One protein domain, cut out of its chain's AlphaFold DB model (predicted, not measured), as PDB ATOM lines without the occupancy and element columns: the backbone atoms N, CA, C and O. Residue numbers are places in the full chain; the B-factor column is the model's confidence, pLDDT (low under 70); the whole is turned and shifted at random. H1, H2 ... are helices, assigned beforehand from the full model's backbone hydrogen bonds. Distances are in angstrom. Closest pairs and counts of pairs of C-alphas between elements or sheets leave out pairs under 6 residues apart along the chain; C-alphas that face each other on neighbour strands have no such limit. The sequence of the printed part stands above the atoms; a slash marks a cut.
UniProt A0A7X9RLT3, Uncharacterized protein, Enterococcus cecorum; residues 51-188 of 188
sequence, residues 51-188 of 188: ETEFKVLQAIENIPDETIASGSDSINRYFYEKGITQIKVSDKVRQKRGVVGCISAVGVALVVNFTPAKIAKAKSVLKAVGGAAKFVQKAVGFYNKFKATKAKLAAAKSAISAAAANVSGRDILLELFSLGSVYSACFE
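AT A GLANCE: This is residues 51 to 188 of the 188 residues of an uncharacterized protein of Enterococcus cecorum (UniProt A0A7X9RLT3). A compact cluster of helices is built on H4, which runs through the core, with H1, H5, H6, H8 and H9 touching it; the small helix H2 and H3, packed on each other, make one end of the long axis, and H6 and H7, packed on each other, make the other. Between these ends H1, H8 and H9 pack on H4, and H5 crosses H8. The printed part has 138 residues, with nine named helices, H1 to H9 in that order, and no named strand; its class is all helix. It is compact, with a radius of gyration of the C-alphas of 14.2 A, and spans 44 by 29 by 27 A, only just elongated.

HOW THE PARTS SIT: H1, residues 51 to 61, touches H4, residues 99 to 113, closest at the C-alphas of Ile 60 and Gly 107, 6.3 A, at a shallow tilt of 23 degrees, the same way. H2, residues 65 to 69, touches H3, residues 72 to 81, closest at the C-alphas of Thr 67 and Ser 74, 5.7 A. H4 is the hub, touching five helices. H4 and H5, residues 116 to 128, form a helical hairpin but only just touch, with 3 pairs of C-alphas within 8 A, closest Leu 110 and Ile 119, 6.1 A; H4 touches it with residues 110 to 111 alone. H6, residues 132 to 146, touches H4 at a steep tilt of 63 degrees, the closest C-alphas being those of Ile 103 and Ala 133, 6.3 A. H6 touches H7, residues 152 to 163, at a steep tilt of 48 degrees, opposite ways, closest at Phe 142 and Ala 159, C-alphas 4.8 A apart. H8, residues 171 to 178, touches H5 about perpendicular at 81 degrees, closest at the C-alphas of Ala 122 and Ile 172, 6.0 A. H9, residues 180 to 187, touches H4 at a shallow tilt of 20 degrees, opposite ways, with the C-alphas of Cys 102 and Cys 186 closest, 4.5 A. H3 and H7 are apart. In each of the nine helices every O i to N i+4 pair is within hydrogen-bond range.

IN THESE COORDINATES: H1 begins at C-alpha 51, (119.904, 69.466, 118.093), and is 15.4 A long from first to last C-alpha. H3 measures 14.3 A, H4 20.4 A, H5 18.4 A, H6 20.7 A and H7 16.2 A. H4 begins at C-alpha 99, (108.640, 77.588, 121.242). H9 ends at C-alpha 187, (100.285, 81.203, 122.779).

THE WHOLE: The two C-alphas farthest apart are those of Glu 81 and Thr 149, 44.5 A. The printed part has no cut. The link from H3 to H4, residues 82 to 98, is long. The mean pLDDT of the printed part is 75.1, and 47 residues are under 70, among them residues 84 to 101.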
ATOM      1  N   GLU A  51     119.510  70.157 119.326       53.41
ATOM      2  CA  GLU A  51     119.904  69.466 118.093       53.41
ATOM      3  C   GLU A  51     118.694  68.865 117.353       53.41
ATOM      4  O   GLU A  51     118.633  68.831 116.121       53.41
ATOM      5  N   THR A  52     117.693  68.428 118.114       54.62
ATOM      6  CA  THR A  52     116.465  67.826 117.600       54.62
ATOM      7  C   THR A  52     115.573  68.856 116.910       54.62
ATOM      8  O   THR A  52     115.070  68.617 115.812       54.62
ATOM      9  N   GLU A  53     115.406  70.021 117.522       58.34
ATOM     10  CA  GLU A  53     114.604  71.141 117.033       58.34
ATOM     11  C   GLU A  53     115.194  71.696 115.736       58.34
ATOM     12  O   GLU A  53     114.468  71.979 114.779       58.34
ATOM     13  N   PHE A  54     116.523  71.796 115.685       61.91
ATOM     14  CA  PHE A  54     117.245  72.199 114.487       61.91
ATOM     15  C   PHE A  54     117.060  71.191 113.342       61.91
ATOM     16  O   PHE A  54     116.758  71.592 112.217       61.91
ATOM     17  N   LYS A  55     117.151  69.883 113.624       62.31
ATOM     18  CA  LYS A  55     116.903  68.823 112.627       62.31
ATOM     19  C   LYS A  55     115.481  68.862 112.075       62.31
ATOM     20  O   LYS A  55     115.295  68.722 110.869       62.31
ATOM     21  N   VAL A  56     114.483  69.101 112.925       64.31
ATOM     22  CA  VAL A  56     113.074  69.241 112.518       64.31
ATOM     23  C   VAL A  56     112.890  70.403 111.550       64.31
ATOM     24  O   VAL A  56     112.305  70.238 110.481       64.31
ATOM     25  N   LEU A  57     113.409  71.574 111.910       66.75
ATOM     26  CA  LEU A  57     113.335  72.773 111.079       66.75
ATOM     27  C   LEU A  57     114.031  72.574 109.739       66.75
ATOM     28  O   LEU A  57     113.453  72.876 108.699       66.75
ATOM     29  N   GLN A  58     115.235  72.005 109.761       66.88
ATOM     30  CA  GLN A  58     115.982  71.698 108.550       66.88
ATOM     31  C   GLN A  58     115.228  70.695 107.667       66.88
ATOM     32  O   GLN A  58     115.194  70.852 106.448       66.88
ATOM     33  N   ALA A  59     114.592  69.682 108.255       70.50
ATOM     34  CA  ALA A  59     113.787  68.731 107.502       70.50
ATOM     35  C   ALA A  59     112.560  69.400 106.867       70.50
ATOM     36  O   ALA A  59     112.308  69.159 105.690       70.50
ATOM     37  N   ILE A  60     111.848  70.271 107.594       66.75
ATOM     38  CA  ILE A  60     110.714  71.053 107.066       66.75
ATOM     39  C   ILE A  60     111.165  71.979 105.930       66.75
ATOM     40  O   ILE A  60     110.485  72.090 104.916       66.75
ATOM     41  N   GLU A  61     112.309  72.649 106.064       66.88
ATOM     42  CA  GLU A  61     112.811  73.558 105.027       66.88
ATOM     43  C   GLU A  61     113.200  72.829 103.735       66.88
ATOM     44  O   GLU A  61     113.059  73.393 102.643       66.88
ATOM     45  N   ASN A  62     113.641  71.577 103.852       75.62
ATOM     46  CA  ASN A  62     114.095  70.751 102.736       75.62
ATOM     47  C   ASN A  62     113.065  69.712 102.274       75.62
ATOM     48  O   ASN A  62     113.397  68.890 101.423       75.62
ATOM     49  N   ILE A  63     111.841  69.724 102.817       72.19
ATOM     50  CA  ILE A  63     110.821  68.758 102.411       72.19
ATOM     51  C   ILE A  63     110.471  68.960 100.923       72.19
ATOM     52  O   ILE A  63     110.185  70.094 100.522       72.19
ATOM     53  N   PRO A  64     110.516  67.899 100.093       74.25
ATOM     54  CA  PRO A  64     110.159  67.994  98.680       74.25
ATOM     55  C   PRO A  64     108.676  68.329  98.480       74.25
ATOM     56  O   PRO A  64     107.815  67.775  99.165       74.25
ATOM     57  N   ASP A  65     108.360  69.168  97.490       65.06
ATOM     58  CA  ASP A  65     106.980  69.592  97.200       65.06
ATOM     59  C   ASP A  65     106.051  68.401  96.873       65.06
ATOM     60  O   ASP A  65     104.877  68.390  97.239       65.06
ATOM     61  N   GLU A  66     106.585  67.346  96.255       68.38
ATOM     62  CA  GLU A  66     105.881  66.081  95.988       68.38
ATOM     63  C   GLU A  66     105.527  65.292  97.262       68.38
ATOM     64  O   GLU A  66     104.473  64.656  97.344       68.38
ATOM     65  N   THR A  67     106.373  65.379  98.296       65.75
ATOM     66  CA  THR A  67     106.130  64.747  99.602       65.75
ATOM     67  C   THR A  67     104.978  65.447 100.316       65.75
ATOM     68  O   THR A  67     104.121  64.791 100.903       65.75
ATOM     69  N   ILE A  68     104.923  66.775 100.207       58.72
ATOM     70  CA  ILE A  68     103.830  67.607 100.717       58.72
ATOM     71  C   ILE A  68     102.515  67.251 100.013       58.72
ATOM     72  O   ILE A  68     101.510  66.998 100.673       58.72
ATOM     73  N   ALA A  69     102.523  67.201  98.677       63.84
ATOM     74  CA  ALA A  69     101.329  66.933  97.870       63.84
ATOM     75  C   ALA A  69     100.698  65.555  98.149       63.84
ATOM     76  O   ALA A  69      99.504  65.368  97.930       63.84
ATOM     77  N   SER A  70     101.494  64.612  98.658       67.56
ATOM     78  CA  SER A  70     101.075  63.240  98.956       67.56
ATOM     79  C   SER A  70     100.406  63.069 100.331       67.56
ATOM     80  O   SER A  70      99.917  61.983 100.640       67.56
ATOM     81  N   GLY A  71     100.352  64.123 101.153       56.28
ATOM     82  CA  GLY A  71      99.614  64.136 102.419       56.28
ATOM     83  C   GLY A  71     100.350  63.534 103.626       56.28
ATOM     84  O   GLY A  71     101.505  63.110 103.545       56.28
ATOM     85  N   SER A  72      99.667  63.549 104.779       61.97
ATOM     86  CA  SER A  72     100.215  63.364 106.138       61.97
ATOM     87  C   SER A  72     101.097  62.118 106.321       61.97
ATOM     88  O   SER A  72     102.117  62.185 107.009       61.97
ATOM     89  N   ASP A  73     100.775  61.002 105.664       70.94
ATOM     90  CA  ASP A  73     101.551  59.757 105.756       70.94
ATOM     91  C   ASP A  73     102.922  59.854 105.075       70.94
ATOM     92  O   ASP A  73     103.919  59.367 105.617       70.94
ATOM     93  N   SER A  74     102.998  60.522 103.923       73.25
ATOM     94  CA  SER A  74     104.260  60.733 103.203       73.25
ATOM     95  C   SER A  74     105.188  61.678 103.962       73.25
ATOM     96  O   SER A  74     106.394  61.450 104.021       73.25
ATOM     97  N   ILE A  75     104.633  62.689 104.632       68.19
ATOM     98  CA  ILE A  75     105.412  63.618 105.464       68.19
ATOM     99  C   ILE A  75     105.920  62.932 106.732       68.19
ATOM    100  O   ILE A  75     107.079  63.110 107.103       68.19
ATOM    101  N   ASN A  76     105.089  62.110 107.381       72.19
ATOM    102  CA  ASN A  76     105.519  61.296 108.521       72.19
ATOM    103  C   ASN A  76     106.661  60.354 108.143       72.19
ATOM    104  O   ASN A  76     107.606  60.189 108.912       72.19
ATOM    105  N   ARG A  77     106.588  59.756 106.950       78.88
ATOM    106  CA  ARG A  77     107.645  58.892 106.425       78.88
ATOM    107  C   ARG A  77     108.932  59.662 106.170       78.88
ATOM    108  O   ARG A  77     109.981  59.241 106.640       78.88
ATOM    109  N   TYR A  78     108.836  60.821 105.531       81.19
ATOM    110  CA  TYR A  78     109.979  61.701 105.315       81.19
ATOM    111  C   TYR A  78     110.647  62.122 106.635       81.19
ATOM    112  O   TYR A  78     111.868  62.055 106.764       81.19
ATOM    113  N   PHE A  79     109.870  62.503 107.655       75.94
ATOM    114  CA  PHE A  79     110.430  62.821 108.972       75.94
ATOM    115  C   PHE A  79     111.084  61.610 109.634       75.94
ATOM    116  O   PHE A  79     112.195  61.734 110.151       75.94
ATOM    117  N   TYR A  80     110.460  60.436 109.549       80.69
ATOM    118  CA  TYR A  80     111.046  59.196 110.047       80.69
ATOM    119  C   TYR A  80     112.399  58.890 109.381       80.69
ATOM    120  O   TYR A  80     113.375  58.618 110.077       80.69
ATOM    121  N   GLU A  81     112.495  59.025 108.056       83.31
ATOM    122  CA  GLU A  81     113.737  58.830 107.288       83.31
ATOM    123  C   GLU A  81     114.837  59.840 107.650       83.31
ATOM    124  O   GLU A  81     116.026  59.547 107.525       83.31
ATOM    125  N   LYS A  82     114.462  61.023 108.148       77.81
ATOM    126  CA  LYS A  82     115.387  62.034 108.685       77.81
ATOM    127  C   LYS A  82     115.704  61.843 110.176       77.81
ATOM    128  O   LYS A  82     116.366  62.694 110.767       77.81
ATOM    129  N   GLY A  83     115.256  60.745 110.786       74.06
ATOM    130  CA  GLY A  83     115.481  60.441 112.203       74.06
ATOM    131  C   GLY A  83     114.618  61.267 113.162       74.06
ATOM    132  O   GLY A  83     114.928  61.362 114.348       74.06
ATOM    133  N   ILE A  84     113.539  61.877 112.670       69.38
ATOM    134  CA  ILE A  84     112.606  62.688 113.457       69.38
ATOM    135  C   ILE A  84     111.404  61.815 113.819       69.38
ATOM    136  O   ILE A  84     110.472  61.654 113.036       69.38
ATOM    137  N   THR A  85     111.418  61.238 115.020       69.06
ATOM    138  CA  THR A  85     110.371  60.303 115.485       69.06
ATOM    139  C   THR A  85     109.436  60.913 116.533       69.06
ATOM    140  O   THR A  85     108.309  60.456 116.711       69.06
ATOM    141  N   GLN A  86     109.876  61.989 117.190       56.62
ATOM    142  CA  GLN A  86     109.111  62.767 118.171       56.62
ATOM    143  C   GLN A  86     107.971  63.610 117.575       56.62
ATOM    144  O   GLN A  86     107.135  64.113 118.325       56.62
ATOM    145  N   ILE A  87     107.911  63.761 116.247       57.38
ATOM    146  CA  ILE A  87     106.848  64.499 115.556       57.38
ATOM    147  C   ILE A  87     105.995  63.516 114.769       57.38
ATOM    148  O   ILE A  87     106.486  62.817 113.888       57.38
ATOM    149  N   LYS A  88     104.694  63.508 115.066       60.44
ATOM    150  CA  LYS A  88     103.679  62.896 114.209       60.44
ATOM    151  C   LYS A  88     102.787  63.980 113.630       60.44
ATOM    152  O   LYS A  88     102.096  64.691 114.362       60.44
ATOM    153  N   VAL A  89     102.798  64.069 112.308       59.12
ATOM    154  CA  VAL A  89     101.840  64.817 111.506       59.12
ATOM    155  C   VAL A  89     100.544  64.022 111.514       59.12
ATOM    156  O   VAL A  89     100.455  62.919 110.984       59.12
ATOM    157  N   SER A  90      99.539  64.549 112.191       56.31
ATOM    158  CA  SER A  90      98.197  63.995 112.171       56.31
ATOM    159  C   SER A  90      97.232  65.151 112.059       56.31
ATOM    160  O   SER A  90      97.400  66.170 112.730       56.31
ATOM    161  N   ASP A  91      96.174  64.946 111.292       49.53
ATOM    162  CA  ASP A  91      95.115  65.930 111.093       49.53
ATOM    163  C   ASP A  91      94.328  66.214 112.396       49.53
ATOM    164  O   ASP A  91      93.426  67.049 112.413       49.53
ATOM    165  N   LYS A  92      94.638  65.508 113.502       45.16
ATOM    166  CA  LYS A  92      93.849  65.507 114.746       45.16
ATOM    167  C   LYS A  92      94.627  65.705 116.059       45.16
ATOM    168  O   LYS A  92      94.023  65.560 117.119       45.16
ATOM    169  N   VAL A  93      95.924  66.039 116.061       45.59
ATOM    170  CA  VAL A  93      96.725  66.052 117.312       45.59
ATOM    171  C   VAL A  93      97.130  67.459 117.778       45.59
ATOM    172  O   VAL A  93      97.669  68.257 117.014       45.59
ATOM    173  N   ARG A  94      96.913  67.739 119.076       43.12
ATOM    174  CA  ARG A  94      97.441  68.908 119.801       43.12
ATOM    175  C   ARG A  94      98.909  68.670 120.173       43.12
ATOM    176  O   ARG A  94      99.217  67.708 120.870       43.12
ATOM    177  N   GLN A  95      99.800  69.532 119.688       50.56
ATOM    178  CA  GLN A  95     101.244  69.473 119.948       50.56
ATOM    179  C   GLN A  95     101.586  70.058 121.336       50.56
ATOM    180  O   GLN A  95     100.781  70.789 121.918       50.56
ATOM    181  N   LYS A  96     102.772  69.724 121.873       48.78
ATOM    182  CA  LYS A  96     103.308  70.275 123.138       48.78
ATOM    183  C   LYS A  96     103.322  71.818 123.112       48.78
ATOM    184  O   LYS A  96     103.364  72.408 122.040       48.78
ATOM    185  N   ARG A  97     103.284  72.470 124.280       50.69
ATOM    186  CA  ARG A  97     103.299  73.943 124.429       50.69
ATOM    187  C   ARG A  97     104.721  74.515 124.384       50.69
ATOM    188  O   ARG A  97     105.663  73.831 124.773       50.69
ATOM    189  N   GLY A  98     104.866  75.777 123.973       56.72
ATOM    190  CA  GLY A  98     106.139  76.516 123.988       56.72
ATOM    191  C   GLY A  98     106.789  76.646 122.608       56.72
ATOM    192  O   GLY A  98     106.231  76.209 121.608       56.72
ATOM    193  N   VAL A  99     107.974  77.261 122.525       58.66
ATOM    194  CA  VAL A  99     108.640  77.588 121.242       58.66
ATOM    195  C   VAL A  99     108.866  76.347 120.372       58.66
ATOM    196  O   VAL A  99     108.589  76.385 119.175       58.66
ATOM    197  N   VAL A 100     109.270  75.227 120.974       57.09
ATOM    198  CA  VAL A 100     109.471  73.934 120.293       57.09
ATOM    199  C   VAL A 100     108.161  73.377 119.730       57.09
ATOM    200  O   VAL A 100     108.071  72.979 118.564       57.09
ATOM    201  N   GLY A 101     107.116  73.409 120.552       63.91
ATOM    202  CA  GLY A 101     105.769  73.014 120.170       63.91
ATOM    203  C   GLY A 101     105.189  73.869 119.051       63.91
ATOM    204  O   GLY A 101     104.631  73.352 118.087       63.91
ATOM    205  N   CYS A 102     105.396  75.179 119.147       71.31
ATOM    206  CA  CYS A 102     104.980  76.170 118.168       71.31
ATOM    207  C   CYS A 102     105.687  75.986 116.820       71.31
ATOM    208  O   CYS A 102     105.027  75.968 115.787       71.31
ATOM    209  N   ILE A 103     107.008  75.785 116.817       70.06
ATOM    210  CA  ILE A 103     107.785  75.493 115.602       70.06
ATOM    211  C   ILE A 103     107.253  74.233 114.909       70.06
ATOM    212  O   ILE A 103     107.005  74.240 113.701       70.06
ATOM    213  N   SER A 104     107.028  73.174 115.684       64.56
ATOM    214  CA  SER A 104     106.508  71.906 115.171       64.56
ATOM    215  C   SER A 104     105.089  72.070 114.619       64.56
ATOM    216  O   SER A 104     104.786  71.601 113.523       64.56
ATOM    217  N   ALA A 105     104.230  72.801 115.334       71.62
ATOM    218  CA  ALA A 105     102.869  73.100 114.905       71.62
ATOM    219  C   ALA A 105     102.838  73.950 113.630       71.62
ATOM    220  O   ALA A 105     102.025  73.673 112.759       71.62
ATOM    221  N   VAL A 106     103.735  74.931 113.481       76.69
ATOM    222  CA  VAL A 106     103.899  75.724 112.251       76.69
ATOM    223  C   VAL A 106     104.246  74.826 111.068       76.69
ATOM    224  O   VAL A 106     103.594  74.919 110.028       76.69
ATOM    225  N   GLY A 107     105.230  73.938 111.231       69.75
ATOM    226  CA  GLY A 107     105.632  72.996 110.185       69.75
ATOM    227  C   GLY A 107     104.489  72.086 109.748       69.75
ATOM    228  O   GLY A 107     104.181  71.997 108.563       69.75
ATOM    229  N   VAL A 108     103.807  71.465 110.712       67.81
ATOM    230  CA  VAL A 108     102.644  70.602 110.455       67.81
ATOM    231  C   VAL A 108     101.512  71.380 109.792       67.81
ATOM    232  O   VAL A 108     100.967  70.947 108.781       67.81
ATOM    233  N   ALA A 109     101.158  72.538 110.343       74.12
ATOM    234  CA  ALA A 109     100.013  73.311 109.894       74.12
ATOM    235  C   ALA A 109     100.178  73.839 108.470       74.12
ATOM    236  O   ALA A 109      99.197  73.838 107.724       74.12
ATOM    237  N   LEU A 110     101.400  74.231 108.094       69.25
ATOM    238  CA  LEU A 110     101.732  74.593 106.720       69.25
ATOM    239  C   LEU A 110     101.405  73.461 105.761       69.25
ATOM    240  O   LEU A 110     100.788  73.696 104.733       69.25
ATOM    241  N   VAL A 111     101.782  72.235 106.100       63.78
ATOM    242  CA  VAL A 111     101.607  71.131 105.165       63.78
ATOM    243  C   VAL A 111     100.157  70.650 105.096       63.78
ATOM    244  O   VAL A 111      99.658  70.380 104.010       63.78
ATOM    245  N   VAL A 112      99.456  70.573 106.228       62.12
ATOM    246  CA  VAL A 112      98.109  69.973 106.255       62.12
ATOM    247  C   VAL A 112      96.987  70.946 105.874       62.12
ATOM    248  O   VAL A 112      95.919  70.499 105.470       62.12
ATOM    249  N   ASN A 113      97.194  72.266 105.993       64.19
ATOM    250  CA  ASN A 113      96.126  73.249 105.738       64.19
ATOM    251  C   ASN A 113      96.322  74.063 104.457       64.19
ATOM    252  O   ASN A 113      95.366  74.686 103.989       64.19
ATOM    253  N   PHE A 114      97.542  74.166 103.923       68.00
ATOM    254  CA  PHE A 114      97.824  75.086 102.821       68.00
ATOM    255  C   PHE A 114      98.018  74.337 101.501       68.00
ATOM    256  O   PHE A 114      98.677  73.311 101.422       68.00
ATOM    257  N   THR A 115      97.486  74.910 100.420       72.00
ATOM    258  CA  THR A 115      97.796  74.479  99.045       72.00
ATOM    259  C   THR A 115      99.296  74.638  98.747       72.00
ATOM    260  O   THR A 115      99.896  75.565  99.303       72.00
ATOM    261  N   PRO A 116      99.879  73.898  97.783       63.62
ATOM    262  CA  PRO A 116     101.293  74.041  97.406       63.62
ATOM    263  C   PRO A 116     101.731  75.493  97.142       63.62
ATOM    264  O   PRO A 116     102.752  75.948  97.653       63.62
ATOM    265  N   ALA A 117     100.903  76.282  96.448       69.62
ATOM    266  CA  ALA A 117     101.175  77.700  96.195       69.62
ATOM    267  C   ALA A 117     101.247  78.547  97.484       69.62
ATOM    268  O   ALA A 117     102.112  79.414  97.629       69.62
ATOM    269  N   LYS A 118     100.356  78.287  98.451       74.12
ATOM    270  CA  LYS A 118     100.368  78.947  99.766       74.12
ATOM    271  C   LYS A 118     101.563  78.514 100.613       74.12
ATOM    272  O   LYS A 118     102.119  79.353 101.318       74.12
ATOM    273  N   ILE A 119     101.989  77.256 100.513       71.06
ATOM    274  CA  ILE A 119     103.199  76.761 101.179       71.06
ATOM    275  C   ILE A 119     104.434  77.468 100.622       71.06
ATOM    276  O   ILE A 119     105.215  78.013 101.397       71.06
ATOM    277  N   ALA A 120     104.575  77.554  99.296       72.50
ATOM    278  CA  ALA A 120     105.673  78.280  98.656       72.50
ATOM    279  C   ALA A 120     105.705  79.758  99.083       72.50
ATOM    280  O   ALA A 120     106.762  80.294  99.435       72.50
ATOM    281  N   LYS A 121     104.533  80.407  99.143       76.81
ATOM    282  CA  LYS A 121     104.401  81.780  99.647       76.81
ATOM    283  C   LYS A 121     104.823  81.888 101.112       76.81
ATOM    284  O   LYS A 121     105.615  82.763 101.449       76.81
ATOM    285  N   ALA A 122     104.341  81.000 101.977       82.94
ATOM    286  CA  ALA A 122     104.709  80.998 103.386       82.94
ATOM    287  C   ALA A 122     106.209  80.748 103.584       82.94
ATOM    288  O   ALA A 122     106.839  81.467 104.350       82.94
ATOM    289  N   LYS A 123     106.806  79.811 102.840       77.62
ATOM    290  CA  LYS A 123     108.251  79.533 102.846       77.62
ATOM    291  C   LYS A 123     109.063  80.764 102.442       77.62
ATOM    292  O   LYS A 123     110.032  81.102 103.117       77.62
ATOM    293  N   SER A 124     108.645  81.465 101.387       82.69
ATOM    294  CA  SER A 124     109.275  82.716 100.947       82.69
ATOM    295  C   SER A 124     109.233  83.793 102.038       82.69
ATOM    296  O   SER A 124     110.267  84.363 102.393       82.69
ATOM    297  N   VAL A 125     108.061  84.009 102.643       86.25
ATOM    298  CA  VAL A 125     107.879  85.000 103.715       86.25
ATOM    299  C   VAL A 125     108.670  84.614 104.969       86.25
ATOM    300  O   VAL A 125     109.350  85.464 105.537       86.25
ATOM    301  N   LEU A 126     108.642  83.340 105.375       84.25
ATOM    302  CA  LEU A 126     109.419  82.821 106.504       84.25
ATOM    303  C   LEU A 126     110.921  83.006 106.279       84.25
ATOM    304  O   LEU A 126     111.620  83.446 107.186       84.25
ATOM    305  N   LYS A 127     111.423  82.760 105.065       82.94
ATOM    306  CA  LYS A 127     112.826  83.022 104.715       82.94
ATOM    307  C   LYS A 127     113.167  84.510 104.833       82.94
ATOM    308  O   LYS A 127     114.200  84.847 105.408       82.94
ATOM    309  N   ALA A 128     112.283  85.395 104.371       85.38
ATOM    310  CA  ALA A 128     112.479  86.844 104.445       85.38
ATOM    311  C   ALA A 128     112.530  87.389 105.887       85.38
ATOM    312  O   ALA A 128     113.235  88.360 106.146       85.38
ATOM    313  N   VAL A 129     111.845  86.752 106.844       83.12
ATOM    314  CA  VAL A 129     111.904  87.122 108.278       83.12
ATOM    315  C   VAL A 129     113.046  86.437 109.050       83.12
ATOM    316  O   VAL A 129     113.178  86.636 110.263       83.12
ATOM    317  N   GLY A 130     113.898  85.667 108.361       77.81
ATOM    318  CA  GLY A 130     115.063  84.983 108.936       77.81
ATOM    319  C   GLY A 130     114.847  83.508 109.290       77.81
ATOM    320  O   GLY A 130     115.619  82.964 110.075       77.81
ATOM    321  N   GLY A 131     113.819  82.869 108.735       79.19
ATOM    322  CA  GLY A 131     113.469  81.462 108.946       79.19
ATOM    323  C   GLY A 131     112.324  81.260 109.943       79.19
ATOM    324  O   GLY A 131     111.991  82.144 110.738       79.19
ATOM    325  N   ALA A 132     111.723  80.066 109.921       79.75
ATOM    326  CA  ALA A 132     110.579  79.722 110.772       79.75
ATOM    327  C   ALA A 132     110.904  79.819 112.268       79.75
ATOM    328  O   ALA A 132     110.119  80.359 113.045       79.75
ATOM    329  N   ALA A 133     112.092  79.367 112.662       73.69
ATOM    330  CA  ALA A 133     112.519  79.374 114.055       73.69
ATOM    331  C   ALA A 133     112.677  80.795 114.610       73.69
ATOM    332  O   ALA A 133     112.070  81.134 115.625       73.69
ATOM    333  N   LYS A 134     113.429  81.655 113.906       79.50
ATOM    334  CA  LYS A 134     113.595  83.066 114.287       79.50
ATOM    335  C   LYS A 134     112.260  83.799 114.309       79.50
ATOM    336  O   LYS A 134     112.034  84.626 115.192       79.50
ATOM    337  N   PHE A 135     111.369  83.490 113.367       86.31
ATOM    338  CA  PHE A 135     110.029  84.055 113.367       86.31
ATOM    339  C   PHE A 135     109.244  83.668 114.623       86.31
ATOM    340  O   PHE A 135     108.742  84.550 115.319       86.31
ATOM    341  N   VAL A 136     109.171  82.371 114.941       84.81
ATOM    342  CA  VAL A 136     108.462  81.875 116.128       84.81
ATOM    343  C   VAL A 136     109.037  82.487 117.401       84.81
ATOM    344  O   VAL A 136     108.274  82.969 118.234       84.81
ATOM    345  N   GLN A 137     110.363  82.535 117.540       79.56
ATOM    346  CA  GLN A 137     111.016  83.144 118.701       79.56
ATOM    347  C   GLN A 137     110.607  84.613 118.870       79.56
ATOM    348  O   GLN A 137     110.170  85.014 119.950       79.56
ATOM    349  N   LYS A 138     110.660  85.408 117.791       85.56
ATOM    350  CA  LYS A 138     110.203  86.807 117.803       85.56
ATOM    351  C   LYS A 138     108.722  86.917 118.161       85.56
ATOM    352  O   LYS A 138     108.360  87.745 118.994       85.56
ATOM    353  N   ALA A 139     107.868  86.090 117.560       86.81
ATOM    354  CA  ALA A 139     106.428  86.116 117.793       86.81
ATOM    355  C   ALA A 139     106.084  85.755 119.248       86.81
ATOM    356  O   ALA A 139     105.342  86.484 119.901       86.81
ATOM    357  N   VAL A 140     106.665  84.691 119.804       84.12
ATOM    358  CA  VAL A 140     106.465  84.313 121.211       84.12
ATOM    359  C   VAL A 140     107.029  85.384 122.153       84.12
ATOM    360  O   VAL A 140     106.372  85.766 123.124       84.12
ATOM    361  N   GLY A 141     108.198  85.948 121.834       83.81
ATOM    362  CA  GLY A 141     108.797  87.050 122.589       83.81
ATOM    363  C   GLY A 141     107.909  88.300 122.629       83.81
ATOM    364  O   GLY A 141     107.645  88.844 123.705       83.81
ATOM    365  N   PHE A 142     107.384  88.741 121.483       89.00
ATOM    366  CA  PHE A 142     106.438  89.859 121.424       89.00
ATOM    367  C   PHE A 142     105.117  89.541 122.124       89.00
ATOM    368  O   PHE A 142     104.576  90.405 122.815       89.00
ATOM    369  N   TYR A 143     104.615  88.312 122.007       88.69
ATOM    370  CA  TYR A 143     103.400  87.888 122.698       88.69
ATOM    371  C   TYR A 143     103.552  88.006 124.214       88.69
ATOM    372  O   TYR A 143     102.688  88.585 124.872       88.69
ATOM    373  N   ASN A 144     104.678  87.549 124.763       86.06
ATOM    374  CA  ASN A 144     104.965  87.657 126.192       86.06
ATOM    375  C   ASN A 144     105.008  89.107 126.689       86.06
ATOM    376  O   ASN A 144     104.593  89.365 127.815       86.06
ATOM    377  N   LYS A 145     105.436  90.056 125.847       88.62
ATOM    378  CA  LYS A 145     105.389  91.494 126.156       88.62
ATOM    379  C   LYS A 145     103.967  92.055 126.063       88.62
ATOM    380  O   LYS A 145     103.535  92.805 126.931       88.62
ATOM    381  N   PHE A 146     103.219  91.690 125.023       88.75
ATOM    382  CA  PHE A 146     101.889  92.246 124.765       88.75
ATOM    383  C   PHE A 146     100.784  91.660 125.644       88.75
ATOM    384  O   PHE A 146      99.812  92.359 125.923       88.75
ATOM    385  N   LYS A 147     100.913  90.414 126.112       90.00
ATOM    386  CA  LYS A 147      99.902  89.773 126.972       90.00
ATOM    387  C   LYS A 147      99.737  90.463 128.331       90.00
ATOM    388  O   LYS A 147      98.724  90.255 128.984       90.00
ATOM    389  N   ALA A 148     100.708  91.283 128.743       89.38
ATOM    390  CA  ALA A 148     100.626  92.083 129.963       89.38
ATOM    391  C   ALA A 148      99.608  93.234 129.859       89.38
ATOM    392  O   ALA A 148      99.109  93.698 130.878       89.38
ATOM    393  N   THR A 149      99.300  93.702 128.644       90.69
ATOM    394  CA  THR A 149      98.479  94.906 128.420       90.69
ATOM    395  C   THR A 149      97.333  94.706 127.427       90.69
ATOM    396  O   THR A 149      96.503  95.596 127.258       90.69
ATOM    397  N   LYS A 150      97.256  93.550 126.757       91.44
ATOM    398  CA  LYS A 150      96.230  93.227 125.756       91.44
ATOM    399  C   LYS A 150      95.570  91.885 126.058       91.44
ATOM    400  O   LYS A 150      96.207  90.971 126.577       91.44
ATOM    401  N   ALA A 151      94.316  91.727 125.627       92.44
ATOM    402  CA  ALA A 151      93.656  90.423 125.593       92.44
ATOM    403  C   ALA A 151      94.481  89.418 124.765       92.44
ATOM    404  O   ALA A 151      95.049  89.796 123.739       92.44
ATOM    405  N   LYS A 152      94.512  88.139 125.171       86.44
ATOM    406  CA  LYS A 152      95.391  87.099 124.587       86.44
ATOM    407  C   LYS A 152      95.366  87.064 123.054       86.44
ATOM    408  O   LYS A 152      96.412  87.154 122.418       86.44
ATOM    409  N   LEU A 153      94.174  87.046 122.455       86.88
ATOM    410  CA  LEU A 153      94.022  87.021 120.997       86.88
ATOM    411  C   LEU A 153      94.583  88.288 120.322       86.88
ATOM    412  O   LEU A 153      95.238  88.212 119.283       86.88
ATOM    413  N   ALA A 154      94.359  89.462 120.918       90.44
ATOM    414  CA  ALA A 154      94.882  90.730 120.411       90.44
ATOM    415  C   ALA A 154      96.408  90.834 120.590       90.44
ATOM    416  O   ALA A 154      97.098  91.372 119.718       90.44
ATOM    417  N   ALA A 155      96.940  90.289 121.688       90.62
ATOM    418  CA  ALA A 155      98.372  90.170 121.933       90.62
ATOM    419  C   ALA A 155      99.038  89.271 120.883       90.62
ATOM    420  O   ALA A 155     100.028  89.685 120.287       90.62
ATOM    421  N   ALA A 156      98.459  88.102 120.589       90.44
ATOM    422  CA  ALA A 156      98.969  87.172 119.582       90.44
ATOM    423  C   ALA A 156      98.985  87.797 118.178       90.44
ATOM    424  O   ALA A 156     100.027  87.825 117.526       90.44
ATOM    425  N   LYS A 157      97.873  88.408 117.741       91.88
ATOM    426  CA  LYS A 157      97.808  89.116 116.447       91.88
ATOM    427  C   LYS A 157      98.839  90.244 116.344       91.88
ATOM    428  O   LYS A 157      99.509  90.382 115.318       91.88
ATOM    429  N   SER A 158      99.000  91.024 117.418       91.12
ATOM    430  CA  SER A 158     100.017  92.083 117.487       91.12
ATOM    431  C   SER A 158     101.432  91.507 117.402       91.12
ATOM    432  O   SER A 158     102.288  92.079 116.736       91.12
ATOM    433  N   ALA A 159     101.675  90.374 118.057       91.94
ATOM    434  CA  ALA A 159     102.976  89.726 118.109       91.94
ATOM    435  C   ALA A 159     103.409  89.155 116.756       91.94
ATOM    436  O   ALA A 159     104.532  89.401 116.325       91.94
ATOM    437  N   ILE A 160     102.501  88.468 116.055       92.50
ATOM    438  CA  ILE A 160     102.726  87.955 114.693       92.50
ATOM    439  C   ILE A 160     103.017  89.121 113.739       92.50
ATOM    440  O   ILE A 160     103.978  89.077 112.973       92.50
ATOM    441  N   SER A 161     102.225  90.195 113.831       91.81
ATOM    442  CA  SER A 161     102.391  91.385 112.986       91.81
ATOM    443  C   SER A 161     103.727  92.088 113.233       91.81
ATOM    444  O   SER A 161     104.394  92.488 112.282       91.81
ATOM    445  N   ALA A 162     104.145  92.202 114.497       91.25
ATOM    446  CA  ALA A 162     105.434  92.777 114.868       91.25
ATOM    447  C   ALA A 162     106.613  91.889 114.431       91.25
ATOM    448  O   ALA A 162     107.622  92.398 113.949       91.25
ATOM    449  N   ALA A 163     106.484  90.563 114.542       88.56
ATOM    450  CA  ALA A 163     107.513  89.611 114.120       88.56
ATOM    451  C   ALA A 163     107.723  89.583 112.595       88.56
ATOM    452  O   ALA A 163     108.831  89.301 112.142       88.56
ATOM    453  N   ALA A 164     106.682  89.901 111.817       91.44
ATOM    454  CA  ALA A 164     106.711  89.972 110.353       91.44
ATOM    455  C   ALA A 164     106.797  91.411 109.815       91.44
ATOM    456  O   ALA A 164     106.441  91.668 108.657       91.44
ATOM    457  N   ALA A 165     107.208  92.365 110.656       86.69
ATOM    458  CA  ALA A 165     107.301  93.762 110.261       86.69
ATOM    459  C   ALA A 165     108.181  93.911 109.007       86.69
ATOM    460  O   ALA A 165     109.228  93.278 108.887       86.69
ATOM    461  N   ASN A 166     107.741  94.763 108.081       82.88
ATOM    462  CA  ASN A 166     108.453  95.116 106.847       82.88
ATOM    463  C   ASN A 166     108.588  94.005 105.788       82.88
ATOM    464  O   ASN A 166     109.320  94.190 104.820       82.88
ATOM    465  N   VAL A 167     107.853  92.892 105.907       87.00
ATOM    466  CA  VAL A 167     107.828  91.842 104.873       87.00
ATOM    467  C   VAL A 167     106.510  91.852 104.095       87.00
ATOM    468  O   VAL A 167     105.415  91.896 104.668       87.00
ATOM    469  N   SER A 168     106.609  91.813 102.763       85.00
ATOM    470  CA  SER A 168     105.469  91.679 101.854       85.00
ATOM    471  C   SER A 168     104.850  90.285 101.953       85.00
ATOM    472  O   SER A 168     105.564  89.289 102.005       85.00
ATOM    473  N   GLY A 169     103.519  90.195 101.939       84.94
ATOM    474  CA  GLY A 169     102.821  88.907 102.013       84.94
ATOM    475  C   GLY A 169     102.730  88.306 103.419       84.94
ATOM    476  O   GLY A 169     102.304  87.161 103.539       84.94
ATOM    477  N   ARG A 170     103.065  89.074 104.467       87.50
ATOM    478  CA  ARG A 170     102.987  88.675 105.887       87.50
ATOM    479  C   ARG A 170     101.626  88.145 106.349       87.50
ATOM    480  O   ARG A 170     101.572  87.431 107.346       87.50
ATOM    481  N   ASP A 171     100.547  88.433 105.624       90.00
ATOM    482  CA  ASP A 171      99.197  87.953 105.946       90.00
ATOM    483  C   ASP A 171      99.113  86.422 105.960       90.00
ATOM    484  O   ASP A 171      98.358  85.855 106.744       90.00
ATOM    485  N   ILE A 172      99.961  85.743 105.177       88.88
ATOM    486  CA  ILE A 172     100.057  84.278 105.182       88.88
ATOM    487  C   ILE A 172     100.522  83.731 106.544       88.88
ATOM    488  O   ILE A 172     100.145  82.629 106.930       88.88
ATOM    489  N   LEU A 173     101.310  84.511 107.297       90.12
ATOM    490  CA  LEU A 173     101.741  84.154 108.649       90.12
ATOM    491  C   LEU A 173     100.628  84.400 109.667       90.12
ATOM    492  O   LEU A 173     100.464  83.613 110.590       90.12
ATOM    493  N   LEU A 174      99.825  85.452 109.490       89.62
ATOM    494  CA  LEU A 174      98.624  85.657 110.305       89.62
ATOM    495  C   LEU A 174      97.603  84.542 110.082       89.62
ATOM    496  O   LEU A 174      97.048  84.041 111.057       89.62
ATOM    497  N   GLU A 175      97.391  84.128 108.833       89.25
ATOM    498  CA  GLU A 175      96.536  82.989 108.483       89.25
ATOM    499  C   GLU A 175      97.035  81.712 109.172       89.25
ATOM    500  O   GLU A 175      96.289  81.076 109.914       89.25
ATOM    501  N   LEU A 176      98.323  81.399 109.013       87.56
ATOM    502  CA  LEU A 176      98.960  80.221 109.598       87.56
ATOM    503  C   LEU A 176      98.843  80.188 111.129       87.56
ATOM    504  O   LEU A 176      98.456  79.174 111.701       87.56
ATOM    505  N   PHE A 177      99.148  81.296 111.803       86.94
ATOM    506  CA  PHE A 177      99.136  81.365 113.268       86.94
ATOM    507  C   PHE A 177      97.737  81.576 113.862       86.94
ATOM    508  O   PHE A 177      97.579  81.530 115.081       86.94
ATOM    509  N   SER A 178      96.722  81.787 113.020       85.56
ATOM    510  CA  SER A 178      95.313  81.774 113.431       85.56
ATOM    511  C   SER A 178      94.713  80.365 113.428       85.56
ATOM    512  O   SER A 178      93.619  80.174 113.958       85.56
ATOM    513  N   LEU A 179      95.406  79.371 112.862       82.12
ATOM    514  CA  LEU A 179      94.992  77.973 112.948       82.12
ATOM    515  C   LEU A 179      95.038  77.526 114.409       82.12
ATOM    516  O   LEU A 179      96.059  77.689 115.072       82.12
ATOM    517  N   GLY A 180      93.947  76.943 114.913       77.62
ATOM    518  CA  GLY A 180      93.810  76.619 116.338       77.62
ATOM    519  C   GLY A 180      94.937  75.737 116.891       77.62
ATOM    520  O   GLY A 180      95.355  75.921 118.031       77.62
ATOM    521  N   SER A 181      95.477  74.827 116.073       70.56
ATOM    522  CA  SER A 181      96.630  73.989 116.426       70.56
ATOM    523  C   SER A 181      97.919  74.794 116.607       70.56
ATOM    524  O   SER A 181      98.656  74.551 117.560       70.56
ATOM    525  N   VAL A 182      98.173  75.772 115.734       79.88
ATOM    526  CA  VAL A 182      99.338  76.665 115.811       79.88
ATOM    527  C   VAL A 182      99.156  77.658 116.945       79.88
ATOM    528  O   VAL A 182     100.021  77.773 117.804       79.88
ATOM    529  N   TYR A 183      98.004  78.323 116.996       81.88
ATOM    530  CA  TYR A 183      97.689  79.304 118.024       81.88
ATOM    531  C   TYR A 183      97.874  78.724 119.429       81.88
ATOM    532  O   TYR A 183      98.577  79.316 120.246       81.88
ATOM    533  N   SER A 184      97.298  77.546 119.685       74.00
ATOM    534  CA  SER A 184      97.383  76.897 120.992       74.00
ATOM    535  C   SER A 184      98.824  76.498 121.328       74.00
ATOM    536  O   SER A 184      99.312  76.828 122.401       74.00
ATOM    537  N   ALA A 185      99.564  75.901 120.387       76.88
ATOM    538  CA  ALA A 185     100.963  75.526 120.616       76.88
ATOM    539  C   ALA A 185     101.885  76.735 120.888       76.88
ATOM    540  O   ALA A 185     102.864  76.619 121.630       76.88
ATOM    541  N   CYS A 186     101.578  77.888 120.287       77.38
ATOM    542  CA  CYS A 186     102.394  79.099 120.362       77.38
ATOM    543  C   CYS A 186     102.048  80.030 121.529       77.38
ATOM    544  O   CYS A 186     102.943  80.706 122.039       77.38
ATOM    545  N   PHE A 187     100.776  80.113 121.928       82.50
ATOM    546  CA  PHE A 187     100.285  81.203 122.779       82.50
ATOM    547  C   PHE A 187      99.411  80.762 123.970       82.50
ATOM    548  O   PHE A 187      99.081  81.618 124.804       82.50
ATOM    549  N   GLU A 188      99.057  79.477 124.090       75.62
ATOM    550  CA  GLU A 188      98.248  78.916 125.194       75.62
ATOM    551  C   GLU A 188      98.994  77.874 126.029       75.62
ATOM    552  O   GLU A 188      98.831  77.915 127.268       75.62
TER     553      GLU A 188